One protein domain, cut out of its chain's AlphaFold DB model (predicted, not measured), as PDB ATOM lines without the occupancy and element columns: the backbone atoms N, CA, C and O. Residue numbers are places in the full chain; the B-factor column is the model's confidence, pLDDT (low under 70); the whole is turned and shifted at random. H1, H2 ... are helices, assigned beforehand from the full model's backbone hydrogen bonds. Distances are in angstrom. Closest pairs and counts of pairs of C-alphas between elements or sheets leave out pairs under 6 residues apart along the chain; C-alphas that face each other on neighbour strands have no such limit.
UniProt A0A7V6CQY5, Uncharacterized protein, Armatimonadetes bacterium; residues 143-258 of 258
ATOM      1  N   LEU A 143      34.644  40.535 -29.828       65.00
ATOM      2  CA  LEU A 143      36.044  40.250 -30.160       65.00
ATOM      3  C   LEU A 143      36.070  39.354 -31.406       65.00
ATOM      4  O   LEU A 143      35.591  38.221 -31.345       65.00
ATOM      5  N   SER A 144      36.657  39.821 -32.509       73.94
ATOM      6  CA  SER A 144      36.968  38.946 -33.644       73.94
ATOM      7  C   SER A 144      37.975  37.860 -33.233       73.94
ATOM      8  O   SER A 144      38.674  37.989 -32.220       73.94
ATOM      9  N   LEU A 145      38.092  36.782 -34.020       74.56
ATOM     10  CA  LEU A 145      39.154  35.794 -33.796       74.56
ATOM     11  C   LEU A 145      40.528  36.473 -33.764       74.56
ATOM     12  O   LEU A 145      41.301  36.165 -32.863       74.56
ATOM     13  N   GLU A 146      40.779  37.438 -34.657       79.81
ATOM     14  CA  GLU A 146      42.005  38.250 -34.707       79.81
ATOM     15  C   GLU A 146      42.232  39.046 -33.411       79.81
ATOM     16  O   GLU A 146      43.340  39.030 -32.869       79.81
ATOM     17  N   ASP A 147      41.185  39.655 -32.843       80.38
ATOM     18  CA  ASP A 147      41.276  40.347 -31.550       80.38
ATOM     19  C   ASP A 147      41.645  39.376 -30.423       80.38
ATOM     20  O   ASP A 147      42.444  39.697 -29.535       80.38
ATOM     21  N   LEU A 148      41.082  38.163 -30.449       78.31
ATOM     22  CA  LEU A 148      41.441  37.113 -29.501       78.31
ATOM     23  C   LEU A 148      42.888  36.640 -29.701       78.31
ATOM     24  O   LEU A 148      43.584  36.409 -28.706       78.31
ATOM     25  N   GLU A 149      43.357  36.525 -30.949       84.38
ATOM     26  CA  GLU A 149      44.749  36.174 -31.250       84.38
ATOM     27  C   GLU A 149      45.697  37.233 -30.696       84.38
ATOM     28  O   GLU A 149      46.632  36.899 -29.967       84.38
ATOM     29  N   GLN A 150      45.427  38.510 -30.965       84.75
ATOM     30  CA  GLN A 150      46.249  39.620 -30.496       84.75
ATOM     31  C   GLN A 150      46.255  39.710 -28.965       84.75
ATOM     32  O   GLN A 150      47.305  39.915 -28.352       84.75
ATOM     33  N   ARG A 151      45.091  39.539 -28.329       84.31
ATOM     34  CA  ARG A 151      44.939  39.708 -26.878       84.31
ATOM     35  C   ARG A 151      45.500  38.540 -26.072       84.31
ATOM     36  O   ARG A 151      46.050  38.760 -24.993       84.31
ATOM     37  N   TYR A 152      45.350  37.311 -26.561       83.38
ATOM     38  CA  TYR A 152      45.691  36.096 -25.810       83.38
ATOM     39  C   TYR A 152      46.838  35.286 -26.431       83.38
ATOM     40  O   TYR A 152      47.252  34.258 -25.878       83.38
ATOM     41  N   GLY A 153      47.371  35.736 -27.568       83.56
ATOM     42  CA  GLY A 153      48.480  35.107 -28.278       83.56
ATOM     43  C   GLY A 153      48.158  33.698 -28.771       83.56
ATOM     44  O   GLY A 153      49.057  32.855 -28.807       83.56
ATOM     45  N   ILE A 154      46.886  33.369 -29.026       81.88
ATOM     46  CA  ILE A 154      46.470  32.086 -29.613       81.88
ATOM     47  C   ILE A 154      46.349  32.276 -31.116       81.88
ATOM     48  O   ILE A 154      45.474  33.005 -31.539       81.88
ATOM     49  N   VAL A 155      47.177  31.590 -31.901       86.38
ATOM     50  CA  VAL A 155      46.953  31.467 -33.345       86.38
ATOM     51  C   VAL A 155      45.954  30.328 -33.550       86.38
ATOM     52  O   VAL A 155      46.294  29.163 -33.328       86.38
ATOM     53  N   TRP A 156      44.709  30.636 -33.901       81.94
ATOM     54  CA  TRP A 156      43.607  29.666 -33.912       81.94
ATOM     55  C   TRP A 156      43.814  28.567 -34.947       81.94
ATOM     56  O   TRP A 156      43.608  27.394 -34.643       81.94
ATOM     57  N   LYS A 157      44.336  28.918 -36.127       83.50
ATOM     58  CA  LYS A 157      44.702  27.937 -37.165       83.50
ATOM     59  C   LYS A 157      45.727  26.921 -36.657       83.50
ATOM     60  O   LYS A 157      45.613  25.733 -36.938       83.50
ATOM     61  N   GLU A 158      46.706  27.363 -35.869       83.62
ATOM     62  CA  GLU A 158      47.668  26.453 -35.239       83.62
ATOM     63  C   GLU A 158      47.029  25.651 -34.104       83.62
ATOM     64  O   GLU A 158      47.341  24.473 -33.937       83.62
ATOM     65  N   ALA A 159      46.130  26.262 -33.329       81.44
ATOM     66  CA  ALA A 159      45.421  25.590 -32.248       81.44
ATOM     67  C   ALA A 159      44.569  24.418 -32.765       81.44
ATOM     68  O   ALA A 159      44.595  23.354 -32.150       81.44
ATOM     69  N   VAL A 160      43.906  24.577 -33.916       81.69
ATOM     70  CA  VAL A 160      43.170  23.510 -34.619       81.69
ATOM     71  C   VAL A 160      44.096  22.335 -34.934       81.69
ATOM     72  O   VAL A 160      43.821  21.205 -34.542       81.69
ATOM     73  N   LEU A 161      45.241  22.604 -35.571       79.62
ATOM     74  CA  LEU A 161      46.214  21.566 -35.932       79.62
ATOM     75  C   LEU A 161      46.830  20.885 -34.694       79.62
ATOM     76  O   LEU A 161      47.145  19.699 -34.710       79.62
ATOM     77  N   GLN A 162      47.014  21.626 -33.598       80.38
ATOM     78  CA  GLN A 162      47.665  21.130 -32.379       80.38
ATOM     79  C   GLN A 162      46.713  20.436 -31.389       80.38
ATOM     80  O   GLN A 162      47.183  19.679 -30.525       80.38
ATOM     81  N   SER A 163      45.401  20.676 -31.494       77.06
ATOM     82  CA  SER A 163      44.342  20.055 -30.676       77.06
ATOM     83  C   SER A 163      44.409  18.521 -30.710       77.06
ATOM     84  O   SER A 163      44.136  17.828 -29.722       77.06
ATOM     85  N   GLU A 164      44.915  17.989 -31.824       68.81
ATOM     86  CA  GLU A 164      45.165  16.574 -32.070       68.81
ATOM     87  C   GLU A 164      45.987  15.894 -30.980       68.81
ATOM     88  O   GLU A 164      45.674  14.767 -30.609       68.81
ATOM     89  N   ASN A 165      47.007  16.555 -30.428       62.62
ATOM     90  CA  ASN A 165      48.045  15.863 -29.655       62.62
ATOM     91  C   ASN A 165      48.350  16.490 -28.294       62.62
ATOM     92  O   ASN A 165      49.213  15.994 -27.566       62.62
ATOM     93  N   SER A 166      47.675  17.579 -27.916       64.00
ATOM     94  CA  SER A 166      48.174  18.404 -26.823       64.00
ATOM     95  C   SER A 166      47.114  18.852 -25.828       64.00
ATOM     96  O   SER A 166      46.340  19.772 -26.068       64.00
ATOM     97  N   ARG A 167      47.222  18.337 -24.593       78.94
ATOM     98  CA  ARG A 167      46.576  18.936 -23.405       78.94
ATOM     99  C   ARG A 167      46.937  20.421 -23.218       78.94
ATOM    100  O   ARG A 167      46.316  21.095 -22.399       78.94
ATOM    101  N   ARG A 168      47.968  20.927 -23.909       83.81
ATOM    102  CA  ARG A 168      48.384  22.331 -23.863       83.81
ATOM    103  C   ARG A 168      47.380  23.253 -24.552       83.81
ATOM    104  O   ARG A 168      47.136  24.315 -23.990       83.81
ATOM    105  N   VAL A 169      46.819  22.856 -25.701       84.12
ATOM    106  CA  VAL A 169      45.830  23.671 -26.435       84.12
ATOM    107  C   VAL A 169      44.598  23.842 -25.567       84.12
ATOM    108  O   VAL A 169      44.339  24.964 -25.144       84.12
ATOM    109  N   LEU A 170      43.982  22.735 -25.140       85.50
ATOM    110  CA  LEU A 170      42.884  22.743 -24.174       85.50
ATOM    111  C   LEU A 170      43.162  23.635 -22.951       85.50
ATOM    112  O   LEU A 170      42.358  24.489 -22.604       85.50
ATOM    113  N   LYS A 171      44.315  23.496 -22.279       89.12
ATOM    114  CA  LYS A 171      44.639  24.352 -21.117       89.12
ATOM    115  C   LYS A 171      44.699  25.840 -21.468       89.12
ATOM    116  O   LYS A 171      44.365  26.667 -20.623       89.12
ATOM    117  N   LYS A 172      45.193  26.184 -22.659       89.25
ATOM    118  CA  LYS A 172      45.320  27.569 -23.116       89.25
ATOM    119  C   LYS A 172      43.950  28.139 -23.475       89.25
ATOM    120  O   LYS A 172      43.611  29.204 -22.969       89.25
ATOM    121  N   THR A 173      43.160  27.410 -24.260       89.38
ATOM    122  CA  THR A 173      41.820  27.838 -24.670       89.38
ATOM    123  C   THR A 173      40.887  27.942 -23.467       89.38
ATOM    124  O   THR A 173      40.251  28.974 -23.294       89.38
ATOM    125  N   LEU A 174      40.919  26.985 -22.529       91.00
ATOM    126  CA  LEU A 174      40.117  27.055 -21.300       91.00
ATOM    127  C   LEU A 174      40.375  28.304 -20.462       91.00
ATOM    128  O   LEU A 174      39.425  28.869 -19.928       91.00
ATOM    129  N   ARG A 175      41.630  28.754 -20.353       91.69
ATOM    130  CA  ARG A 175      41.943  30.000 -19.636       91.69
ATOM    131  C   ARG A 175      41.312  31.209 -20.316       91.69
ATOM    132  O   ARG A 175      40.784  32.072 -19.625       91.69
ATOM    133  N   VAL A 176      41.354  31.260 -21.647       90.50
ATOM    134  CA  VAL A 176      40.725  32.339 -22.422       90.50
ATOM    135  C   VAL A 176      39.209  32.298 -22.252       90.50
ATOM    136  O   VAL A 176      38.611  33.306 -21.891       90.50
ATOM    137  N   TRP A 177      38.594  31.127 -22.410       90.75
ATOM    138  CA  TRP A 177      37.151  30.931 -22.255       90.75
ATOM    139  C   TRP A 177      36.656  31.277 -20.851       90.75
ATOM    140  O   TRP A 177      35.633  31.940 -20.703       90.75
ATOM    141  N   GLU A 178      37.400  30.901 -19.811       94.12
ATOM    142  CA  GLU A 178      37.089  31.274 -18.429       94.12
ATOM    143  C   GLU A 178      37.161  32.787 -18.213       94.12
ATOM    144  O   GLU A 178      36.252  33.363 -17.616       94.12
ATOM    145  N   GLN A 179      38.184  33.451 -18.755       91.25
ATOM    146  CA  GLN A 179      38.309  34.906 -18.671       91.25
ATOM    147  C   GLN A 179      37.181  35.630 -19.412       91.25
ATOM    148  O   GLN A 179      36.583  36.545 -18.845       91.25
ATOM    149  N   LEU A 180      36.845  35.215 -20.639       89.62
ATOM    150  CA  LEU A 180      35.739  35.805 -21.402       89.62
ATOM    151  C   LEU A 180      34.395  35.603 -20.694       89.62
ATOM    152  O   LEU A 180      33.617  36.547 -20.550       89.62
ATOM    153  N   TYR A 181      34.143  34.399 -20.181       92.69
ATOM    154  CA  TYR A 181      32.934  34.098 -19.415       92.69
ATOM    155  C   TYR A 181      32.840  34.930 -18.123       92.69
ATOM    156  O   TYR A 181      31.767  35.403 -17.750       92.69
ATOM    157  N   GLN A 182      33.952  35.160 -17.425       93.31
ATOM    158  CA  GLN A 182      33.961  36.009 -16.230       93.31
ATOM    159  C   GLN A 182      33.730  37.492 -16.559       93.31
ATOM    160  O   GLN A 182      33.072  38.185 -15.779       93.31
ATOM    161  N   GLN A 183      34.228  37.962 -17.707       90.25
ATOM    162  CA  GLN A 183      34.098  39.350 -18.167       90.25
ATOM    163  C   GLN A 183      32.722  39.673 -18.767       90.25
ATOM    164  O   GLN A 183      32.366  40.845 -18.858       90.25
ATOM    165  N   THR A 184      31.941  38.666 -19.167       90.25
ATOM    166  CA  THR A 184      30.608  38.887 -19.742       90.25
ATOM    167  C   THR A 184      29.542  39.182 -18.682       90.25
ATOM    168  O   THR A 184      29.700  38.875 -17.495       90.25
ATOM    169  N   THR A 185      28.436  39.797 -19.105       92.69
ATOM    170  CA  THR A 185      27.346  40.202 -18.207       92.69
ATOM    171  C   THR A 185      26.644  38.988 -17.578       92.69
ATOM    172  O   THR A 185      26.649  37.901 -18.164       92.69
ATOM    173  N   PRO A 186      26.005  39.138 -16.400       95.69
ATOM    174  CA  PRO A 186      25.213  38.063 -15.798       95.69
ATOM    175  C   PRO A 186      24.145  37.494 -16.743       95.69
ATOM    176  O   PRO A 186      24.038  36.276 -16.859       95.69
ATOM    177  N   ASP A 187      23.436  38.360 -17.471       94.38
ATOM    178  CA  ASP A 187      22.457  37.969 -18.491       94.38
ATOM    179  C   ASP A 187      23.075  37.073 -19.563       94.38
ATOM    180  O   ASP A 187      22.563  35.993 -19.849       94.38
ATOM    181  N   ARG A 188      24.214  37.480 -20.132       92.88
ATOM    182  CA  ARG A 188      24.864  36.691 -21.180       92.88
ATOM    183  C   ARG A 188      25.406  35.368 -20.652       92.88
ATOM    184  O   ARG A 188      25.310  34.361 -21.349       92.88
ATOM    185  N   ARG A 189      25.930  35.336 -19.421       95.12
ATOM    186  CA  ARG A 189      26.304  34.072 -18.767       95.12
ATOM    187  C   ARG A 189      25.113  33.132 -18.636       95.12
ATOM    188  O   ARG A 189      25.267  31.954 -18.932       95.12
ATOM    189  N   ALA A 190      23.943  33.642 -18.250       97.50
ATOM    190  CA  ALA A 190      22.737  32.828 -18.139       97.50
ATOM    191  C   ALA A 190      22.332  32.219 -19.492       97.50
ATOM    192  O   ALA A 190      21.998  31.036 -19.544       97.50
ATOM    193  N   LEU A 191      22.430  32.987 -20.584       96.69
ATOM    194  CA  LEU A 191      22.197  32.475 -21.938       96.69
ATOM    195  C   LEU A 191      23.214  31.389 -22.314       96.69
ATOM    196  O   LEU A 191      22.814  30.313 -22.739       96.69
ATOM    197  N   LEU A 192      24.513  31.623 -22.095       96.00
ATOM    198  CA  LEU A 192      25.564  30.627 -22.353       96.00
ATOM    199  C   LEU A 192      25.356  29.337 -21.539       96.00
ATOM    200  O   LEU A 192      25.531  28.235 -22.063       96.00
ATOM    201  N   ASP A 193      24.963  29.468 -20.269       98.00
ATOM    202  CA  ASP A 193      24.667  28.344 -19.375       98.00
ATOM    203  C   ASP A 193      23.433  27.554 -19.839       98.00
ATOM    204  O   ASP A 193      23.398  26.328 -19.696       98.00
ATOM    205  N   GLU A 194      22.400  28.226 -20.357       98.56
ATOM    206  CA  GLU A 194      21.220  27.571 -20.934       98.56
ATOM    207  C   GLU A 194      21.557  26.883 -22.256       98.56
ATOM    208  O   GLU A 194      21.239  25.707 -22.412       98.56
ATOM    209  N   THR A 195      22.300  27.535 -23.156       98.00
ATOM    210  CA  THR A 195      22.767  26.918 -24.406       98.00
ATOM    211  C   THR A 195      23.582  25.654 -24.127       98.00
ATOM    212  O   THR A 195      23.330  24.613 -24.734       98.00
ATOM    213  N   LEU A 196      24.499  25.685 -23.148       98.12
ATOM    214  CA  LEU A 196      25.234  24.492 -22.712       98.12
ATOM    215  C   LEU A 196      24.287  23.376 -22.246       98.12
ATOM    216  O   LEU A 196      24.497  22.206 -22.578       98.12
ATOM    217  N   ARG A 197      23.266  23.717 -21.447       98.62
ATOM    218  CA  ARG A 197      22.285  22.750 -20.935       98.62
ATOM    219  C   ARG A 197      21.460  22.140 -22.066       98.62
ATOM    220  O   ARG A 197      21.292  20.920 -22.077       98.62
ATOM    221  N   THR A 198      21.009  22.939 -23.030       98.62
ATOM    222  CA  THR A 198      20.278  22.458 -24.209       98.62
ATOM    223  C   THR A 198      21.144  21.542 -25.069       98.62
ATOM    224  O   THR A 198      20.745  20.406 -25.325       98.62
ATOM    225  N   LEU A 199      22.366  21.956 -25.420       98.38
ATOM    226  CA  LEU A 199      23.310  21.126 -26.180       98.38
ATOM    227  C   LEU A 199      23.627  19.811 -25.457       98.38
ATOM    228  O   LEU A 199      23.643  18.750 -26.074       98.38
ATOM    229  N   SER A 200      23.799  19.849 -24.131       98.44
ATOM    230  CA  SER A 200      23.994  18.643 -23.320       98.44
ATOM    231  C   SER A 200      22.811  17.676 -23.406       98.44
ATOM    232  O   SER A 200      23.016  16.464 -23.370       98.44
ATOM    233  N   ARG A 201      21.574  18.179 -23.512       98.56
ATOM    234  CA  ARG A 201      20.380  17.339 -23.692       98.56
ATOM    235  C   ARG A 201      20.298  16.758 -25.097       98.56
ATOM    236  O   ARG A 201      19.962  15.587 -25.217       98.56
ATOM    237  N   ILE A 202      20.626  17.541 -26.125       98.25
ATOM    238  CA  ILE A 202      20.661  17.062 -27.516       98.25
ATOM    239  C   ILE A 202      21.716  15.958 -27.664       98.25
ATOM    240  O   ILE A 202      21.426  14.908 -28.223       98.25
ATOM    241  N   LEU A 203      22.899  16.134 -27.066       97.50
ATOM    242  CA  LEU A 203      23.978  15.139 -27.087       97.50
ATOM    243  C   LEU A 203      23.592  13.797 -26.430       97.50
ATOM    244  O   LEU A 203      24.213  12.775 -26.699       97.50
ATOM    245  N   LYS A 204      22.574  13.785 -25.558       97.75
ATOM    246  CA  LYS A 204      22.038  12.570 -24.916       97.75
ATOM    247  C   LYS A 204      20.985  11.843 -25.755       97.75
ATOM    248  O   LYS A 204      20.502  10.811 -25.308       97.75
ATOM    249  N   LEU A 205      20.597  12.377 -26.915       96.69
ATOM    250  CA  LEU A 205      19.676  11.688 -27.823       96.69
ATOM    251  C   LEU A 205      20.338  10.489 -28.518       96.69
ATOM    252  O   LEU A 205      19.620   9.674 -29.074       96.69
ATOM    253  N   GLU A 206      21.672  10.398 -28.499       92.00
ATOM    254  CA  GLU A 206      22.492   9.304 -29.062       92.00
ATOM    255  C   GLU A 206      22.283   9.020 -30.565       92.00
ATOM    256  O   GLU A 206      22.937   8.152 -31.130       92.00
ATOM    257  N   GLU A 207      21.472   9.829 -31.247       94.31
ATOM    258  CA  GLU A 207      21.328   9.817 -32.699       94.31
ATOM    259  C   GLU A 207      22.483  10.577 -33.374       94.31
ATOM    260  O   GLU A 207      22.735  11.732 -32.997       94.31
ATOM    261  N   PRO A 208      23.173  10.000 -34.383       93.75
ATOM    262  CA  PRO A 208      24.382  10.584 -34.969       93.75
ATOM    263  C   PRO A 208      24.230  12.035 -35.438       93.75
ATOM    264  O   PRO A 208      25.055  12.875 -35.083       93.75
ATOM    265  N   CYS A 209      23.152  12.368 -36.158       94.00
ATOM    266  CA  CYS A 209      22.901  13.733 -36.639       94.00
ATOM    267  C   CYS A 209      22.703  14.728 -35.480       94.00
ATOM    268  O   CYS A 209      23.229  15.842 -35.513       94.00
ATOM    269  N   CYS A 210      21.998  14.317 -34.418       96.19
ATOM    270  CA  CYS A 210      21.810  15.143 -33.222       96.19
ATOM    271  C   CYS A 210      23.131  15.337 -32.467       96.19
ATOM    272  O   CYS A 210      23.445  16.448 -32.041       96.19
ATOM    273  N   CYS A 211      23.916  14.267 -32.317       95.88
ATOM    274  CA  CYS A 211      25.219  14.324 -31.661       95.88
ATOM    275  C   CYS A 211      26.189  15.217 -32.436       95.88
ATOM    276  O   CYS A 211      26.840  16.060 -31.824       95.88
ATOM    277  N   GLY A 212      26.242  15.084 -33.764       95.25
ATOM    278  CA  GLY A 212      27.052  15.927 -34.642       95.25
ATOM    279  C   GLY A 212      26.725  17.408 -34.469       95.25
ATOM    280  O   GLY A 212      27.612  18.185 -34.128       95.25
ATOM    281  N   ALA A 213      25.447  17.782 -34.583       95.50
ATOM    282  CA  ALA A 213      25.007  19.166 -34.389       95.50
ATOM    283  C   ALA A 213      25.303  19.696 -32.971       95.50
ATOM    284  O   ALA A 213      25.736  20.836 -32.802       95.50
ATOM    285  N   ALA A 214      25.117  18.871 -31.933       97.19
ATOM    286  CA  ALA A 214      25.411  19.275 -30.559       97.19
ATOM    287  C   ALA A 214      26.915  19.451 -30.299       97.19
ATOM    288  O   ALA A 214      27.318  20.407 -29.637       97.19
ATOM    289  N   LEU A 215      27.755  18.542 -30.803       97.12
ATOM    290  CA  LEU A 215      29.214  18.630 -30.695       97.12
ATOM    291  C   LEU A 215      29.749  19.852 -31.439       97.12
ATOM    292  O   LEU A 215      30.578  20.576 -30.888       97.12
ATOM    293  N   HIS A 216      29.213  20.112 -32.631       95.69
ATOM    294  CA  HIS A 216      29.522  21.293 -33.424       95.69
ATOM    295  C   HIS A 216      29.206  22.582 -32.651       95.69
ATOM    296  O   HIS A 216      30.101  23.383 -32.377       95.69
ATOM    297  N   GLY A 217      27.973  22.706 -32.141       96.06
ATOM    298  CA  GLY A 217      27.568  23.837 -31.306       96.06
ATOM    299  C   GLY A 217      28.401  23.992 -30.027       96.06
ATOM    300  O   GLY A 217      28.725  25.112 -29.635       96.06
ATOM    301  N   LEU A 218      28.810  22.892 -29.381       96.25
ATOM    302  CA  LEU A 218      29.709  22.930 -28.216       96.25
ATOM    303  C   LEU A 218      31.107  23.460 -28.567       96.25
ATOM    304  O   LEU A 218      31.719  24.123 -27.725       96.25
ATOM    305  N   GLY A 219      31.586  23.191 -29.783       93.88
ATOM    306  CA  GLY A 219      32.834  23.733 -30.316       93.88
ATOM    307  C   GLY A 219      32.815  25.251 -30.461       93.88
ATOM    308  O   GLY A 219      33.790  25.910 -30.104       93.88
ATOM    309  N   HIS A 220      31.683  25.814 -30.878       92.31
ATOM    310  CA  HIS A 220      31.512  27.265 -31.023       92.31
ATOM    311  C   HIS A 220      31.110  27.972 -29.729       92.31
ATOM    312  O   HIS A 220      31.414  29.148 -29.535       92.31
ATOM    313  N   LEU A 221      30.468  27.267 -28.790       93.44
ATOM    314  CA  LEU A 221      29.948  27.865 -27.555       93.44
ATOM    315  C   LEU A 221      31.029  28.551 -26.705       93.44
ATOM    316  O   LEU A 221      30.720  29.500 -25.983       93.44
ATOM    317  N   ARG A 222      32.286  28.080 -26.772       89.25
ATOM    318  CA  ARG A 222      33.438  28.643 -26.031       89.25
ATOM    319  C   ARG A 222      33.156  28.791 -24.525       89.25
ATOM    320  O   ARG A 222      33.613  29.716 -23.859       89.25
ATOM    321  N   HIS A 223      32.382  27.858 -23.964       94.50
ATOM    322  CA  HIS A 223      31.992  27.865 -22.554       94.50
ATOM    323  C   HIS A 223      32.984  27.070 -21.678       94.50
ATOM    324  O   HIS A 223      33.325  25.936 -22.030       94.50
ATOM    325  N   PRO A 224      33.380  27.551 -20.476       95.31
ATOM    326  CA  PRO A 224      34.415  26.910 -19.641       95.31
ATOM    327  C   PRO A 224      34.113  25.472 -19.198       95.31
ATOM    328  O   PRO A 224      35.010  24.723 -18.811       95.31
ATOM    329  N   LYS A 225      32.836  25.077 -19.219       96.50
ATOM    330  CA  LYS A 225      32.376  23.718 -18.881       96.50
ATOM    331  C   LYS A 225      32.103  22.831 -20.106       96.50
ATOM    332  O   LYS A 225      31.888  21.638 -19.917       96.50
ATOM    333  N   GLY A 226      32.117  23.379 -21.327       96.06
ATOM    334  CA  GLY A 226      31.763  22.648 -22.555       96.06
ATOM    335  C   GLY A 226      32.697  21.473 -22.842       96.06
ATOM    336  O   GLY A 226      32.238  20.362 -23.096       96.06
ATOM    337  N   TRP A 227      34.003  21.682 -22.664       95.81
ATOM    338  CA  TRP A 227      35.028  20.663 -22.911       95.81
ATOM    339  C   TRP A 227      34.796  19.344 -22.162       95.81
ATOM    340  O   TRP A 227      35.160  18.287 -22.671       95.81
ATOM    341  N   ARG A 228      34.205  19.380 -20.955       96.44
ATOM    342  CA  ARG A 228      33.952  18.164 -20.165       96.44
ATOM    343  C   ARG A 228      32.937  17.273 -20.862       96.44
ATOM    344  O   ARG A 228      33.191  16.086 -21.000       96.44
ATOM    345  N   LEU A 229      31.855  17.861 -21.370       97.38
ATOM    346  CA  LEU A 229      30.816  17.124 -22.091       97.38
ATOM    347  C   LEU A 229      31.386  16.436 -23.332       97.38
ATOM    348  O   LEU A 229      31.131  15.255 -23.554       97.38
ATOM    349  N   VAL A 230      32.203  17.158 -24.105       97.12
ATOM    350  CA  VAL A 230      32.834  16.599 -25.305       97.12
ATOM    351  C   VAL A 230      33.855  15.520 -24.938       97.12
ATOM    352  O   VAL A 230      33.901  14.469 -25.571       97.12
ATOM    353  N   GLN A 231      34.657  15.727 -23.890       96.69
ATOM    354  CA  GLN A 231      35.625  14.725 -23.442       96.69
ATOM    355  C   GLN A 231      34.945  13.453 -22.921       96.69
ATOM    356  O   GLN A 231      35.424  12.355 -23.205       96.69
ATOM    357  N   ASP A 232      33.835  13.585 -22.196       97.12
ATOM    358  CA  ASP A 232      33.038  12.456 -21.720       97.12
ATOM    359  C   ASP A 232      32.412  11.693 -22.894       97.12
ATOM    360  O   ASP A 232      32.407  10.462 -22.896       97.12
ATOM    361  N   PHE A 233      31.947  12.404 -23.926       97.25
ATOM    362  CA  PHE A 233      31.481  11.793 -25.170       97.25
ATOM    363  C   PHE A 233      32.600  11.002 -25.866       97.25
ATOM    364  O   PHE A 233      32.438   9.808 -26.111       97.25
ATOM    365  N   ILE A 234      33.769  11.620 -26.086       96.12
ATOM    366  CA  ILE A 234      34.941  10.951 -26.678       96.12
ATOM    367  C   ILE A 234      35.303   9.685 -25.897       96.12
ATOM    368  O   ILE A 234      35.602   8.659 -26.498       96.12
ATOM    369  N   ASN A 235      35.295   9.745 -24.561       96.69
ATOM    370  CA  ASN A 235      35.651   8.600 -23.724       96.69
ATOM    371  C   ASN A 235      34.656   7.443 -23.879       96.69
ATOM    372  O   ASN A 235      35.085   6.293 -23.934       96.69
ATOM    373  N   ARG A 236      33.351   7.740 -23.956       97.06
ATOM    374  CA  ARG A 236      32.297   6.726 -24.123       97.06
ATOM    375  C   ARG A 236      32.346   6.052 -25.493       97.06
ATOM    376  O   ARG A 236      32.210   4.838 -25.555       97.06
ATOM    377  N   HIS A 237      32.606   6.816 -26.553       96.44
ATOM    378  CA  HIS A 237      32.557   6.324 -27.936       96.44
ATOM    379  C   HIS A 237      33.934   5.993 -28.521       96.44
ATOM    380  O   HIS A 237      34.057   5.720 -29.708       96.44
ATOM    381  N   ARG A 238      35.007   6.003 -27.716       95.31
ATOM    382  CA  ARG A 238      36.388   5.976 -28.231       95.31
ATOM    383  C   ARG A 238      36.673   4.834 -29.209       95.31
ATOM    384  O   ARG A 238      37.460   5.043 -30.129       95.31
ATOM    385  N   ALA A 239      36.090   3.660 -28.971       97.00
ATOM    386  CA  ALA A 239      36.299   2.458 -29.775       97.00
ATOM    387  C   ALA A 239      35.609   2.504 -31.152       97.00
ATOM    388  O   ALA A 239      35.993   1.746 -32.035       97.00
ATOM    389  N   GLU A 240      34.618   3.380 -31.322       96.31
ATOM    390  CA  GLU A 240      33.810   3.523 -32.541       96.31
ATOM    391  C   GLU A 240      34.343   4.633 -33.459       96.31
ATOM    392  O   GLU A 240      34.002   4.670 -34.635       96.31
ATOM    393  N   LEU A 241      35.192   5.523 -32.934       95.38
ATOM    394  CA  LEU A 241      35.682   6.700 -33.650       95.38
ATOM    395  C   LEU A 241      36.915   6.391 -34.494       95.38
ATOM    396  O   LEU A 241      37.944   5.936 -33.978       95.38
ATOM    397  N   THR A 242      36.851   6.779 -35.763       96.06
ATOM    398  CA  THR A 242      38.024   6.924 -36.628       96.06
ATOM    399  C   THR A 242      38.963   8.018 -36.108       96.06
ATOM    400  O   THR A 242      38.609   8.844 -35.257       96.06
ATOM    401  N   ASP A 243      40.193   8.051 -36.622       93.88
ATOM    402  CA  ASP A 243      41.154   9.093 -36.249       93.88
ATOM    403  C   ASP A 243      40.700  10.494 -36.695       93.88
ATOM    404  O   ASP A 243      40.936  11.466 -35.974       93.88
ATOM    405  N   ASP A 244      39.992  10.600 -37.823       93.81
ATOM    406  CA  ASP A 244      39.447  11.868 -38.321       93.81
ATOM    407  C   ASP A 244      38.268  12.369 -37.482       93.81
ATOM    408  O   ASP A 244      38.229  13.545 -37.112       93.81
ATOM    409  N   GLU A 245      37.349  11.488 -37.089       94.88
ATOM    410  CA  GLU A 245      36.256  11.857 -36.181       94.88
ATOM    411  C   GLU A 245      36.796  12.266 -34.810       94.88
ATOM    412  O   GLU A 245      36.382  13.278 -34.243       94.88
ATOM    413  N   LEU A 246      37.780  11.531 -34.284       94.56
ATOM    414  CA  LEU A 246      38.426  11.879 -33.024       94.56
ATOM    415  C   LEU A 246      39.121  13.244 -33.092       94.56
ATOM    416  O   LEU A 246      39.043  14.019 -32.133       94.56
ATOM    417  N   ARG A 247      39.821  13.530 -34.195       93.06
ATOM    418  CA  ARG A 247      40.456  14.827 -34.467       93.06
ATOM    419  C   ARG A 247      39.416  15.943 -34.413       93.06
ATOM    420  O   ARG A 247      39.581  16.892 -33.648       93.06
ATOM    421  N   TRP A 248      38.315  15.792 -35.142       94.44
ATOM    422  CA  TRP A 248      37.233  16.773 -35.148       94.44
ATOM    423  C   TRP A 248      36.585  16.948 -33.762       94.44
ATOM    424  O   TRP A 248      36.402  18.074 -33.295       94.44
ATOM    425  N   MET A 249      36.338  15.862 -33.025       95.38
ATOM    426  CA  MET A 249      35.797  15.944 -31.662       95.38
ATOM    427  C   MET A 249      36.755  16.631 -30.684       95.38
ATOM    428  O   MET A 249      36.314  17.326 -29.769       95.38
ATOM    429  N   ARG A 250      38.075  16.486 -30.861       94.62
ATOM    430  CA  ARG A 250      39.062  17.246 -30.078       94.62
ATOM    431  C   ARG A 250      38.981  18.741 -30.385       94.62
ATOM    432  O   ARG A 250      39.060  19.534 -29.451       94.62
ATOM    433  N   ASN A 251      38.736  19.134 -31.636       93.06
ATOM    434  CA  ASN A 251      38.495  20.541 -31.984       93.06
ATOM    435  C   ASN A 251      37.237  21.087 -31.300       93.06
ATOM    436  O   ASN A 251      37.286  22.163 -30.702       93.06
ATOM    437  N   CYS A 252      36.156  20.302 -31.281       94.88
ATOM    438  CA  CYS A 252      34.946  20.633 -30.524       94.88
ATOM    439  C   CYS A 252      35.242  20.781 -29.020       94.88
ATOM    440  O   CYS A 252      34.811  21.736 -28.380       94.88
ATOM    441  N   ARG A 253      36.029  19.864 -28.439       95.31
ATOM    442  CA  ARG A 253      36.410  19.886 -27.015       95.31
ATOM    443  C   ARG A 253      37.198  21.140 -26.650       95.31
ATOM    444  O   ARG A 253      36.985  21.708 -25.579       95.31
ATOM    445  N   ASP A 254      38.131  21.528 -27.511       92.50
ATOM    446  CA  ASP A 254      39.065  22.621 -27.249       92.50
ATOM    447  C   ASP A 254      38.456  23.995 -27.584       92.50
ATOM    448  O   ASP A 254      39.011  25.023 -27.182       92.50
ATOM    449  N   GLY A 255      37.288  24.008 -28.237       90.38
ATOM    450  CA  GLY A 255      36.568  25.211 -28.646       90.38
ATOM    451  C   GLY A 255      37.220  25.906 -29.840       90.38
ATOM    452  O   GLY A 255      37.315  27.129 -29.855       90.38
ATOM    453  N   VAL A 256      37.774  25.123 -30.771       89.12
ATOM    454  CA  VAL A 256      38.552  25.602 -31.928       89.12
ATOM    455  C   VAL A 256      37.954  25.127 -33.250       89.12
ATOM    456  O   VAL A 256      38.672  24.924 -34.220       89.12
ATOM    457  N   VAL A 257      36.646  24.880 -33.280       88.06
ATOM    458  CA  VAL A 257      35.940  24.651 -34.545       88.06
ATOM    459  C   VAL A 257      35.994  25.958 -35.345       88.06
ATOM    460  O   VAL A 257      35.806  27.030 -34.769       88.06
ATOM    461  N   LEU A 258      36.349  25.855 -36.628       74.00
ATOM    462  CA  LEU A 258      36.421  26.960 -37.585       74.00
ATOM    463  C   LEU A 258      35.348  26.782 -38.651       74.00
ATOM    464  O   LEU A 258      35.107  25.604 -39.004       74.00
TER     465      LEU A 258
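What this domain is: This is residues 143 to 258 of the 258 residues of an uncharacterized protein of Armatimonadetes bacterium (UniProt A0A7V6CQY5). Four helices, H4 to H7, make an up-and-down bundle, with the long H4 along one edge. H3 slants past one end of this bundle, from the last residues of H7 towards the first turn of H4, and two short helices, H1 and H2, lie on the side away from H4. Residues 183 to 188, of which 186 to 188 belong to H4, stick out at the corner between H3 and H4. The printed part has 116 residues with seven named helices, H1 to H7 in chain order, and no named strand; the class is all helix. It is compact, with a radius of gyration of the C-alphas of 13.9 A and spans of 38 by 32 by 18 A.

How they stand to each other: H4, residues 186 to 205, touches H5, residues 208 to 221, at a shallow tilt of 21 degrees, opposite ways; their closest C-alphas, Leu 203 and Cys 211, are 4.8 A apart. H5 touches H6, residues 226 to 237, with residues 215 to 219 alone, at a shallow tilt of 30 degrees, opposite ways; C-alphas 218 and 226 are closest, at 6.0 A. H6 touches H7, residues 243 to 254, at a shallow tilt of 24 degrees, opposite ways, closest at the C-alphas of Trp 227 and Arg 253, 4.4 A. These three pairs are helical hairpins, and the four helices form a bundle, up and down, each running against the one before it. H7 is the hub, touching four helices. It touches H5 at a steep tilt of 40 degrees, the same way, with C-alphas 219 and 252 closest at 3.8 A. H3, residues 167 to 183, touches H7 with residues 169 to 174 alone, at a shallow tilt of 33 degrees, only just short of steep; C-alphas 170 and 254 are closest, at 4.9 A. H2, residues 156 to 163, touches H7, closest at C-alphas 163 and 250, 6.0 A, and touches H3 only at the corner. H1, residues 145 to 152, touches no helix but is near H3, with C-alphas 152 and 176 7.1 A apart. H4 and H7 are apart. Every O i to N i+4 pair is within hydrogen-bond range in H1, H2, H3, H5, H6 and H7; in H4 15 of 16 are.

Where its parts are: H4 is the longest, 29.5 A from C-alpha 186 at (25.213, 38.063, -15.798) to C-alpha 205 at (19.676, 11.688, -27.823). H3 measures 24.5 A, H5 19.6 A, H6 17.2 A and H7 16.4 A, ending at C-alpha 254 (39.065, 22.621, -27.249). H1 and H2 have 8 residues each.

The domain as a whole: The C-alphas farthest apart, Thr 185 and Ala 239, are 40.5 A apart. The printed part has no cut, and the six links between helices are tight. Mean pLDDT of the printed part is 90.8; residue 143 and residues 164 to 166 are under 70.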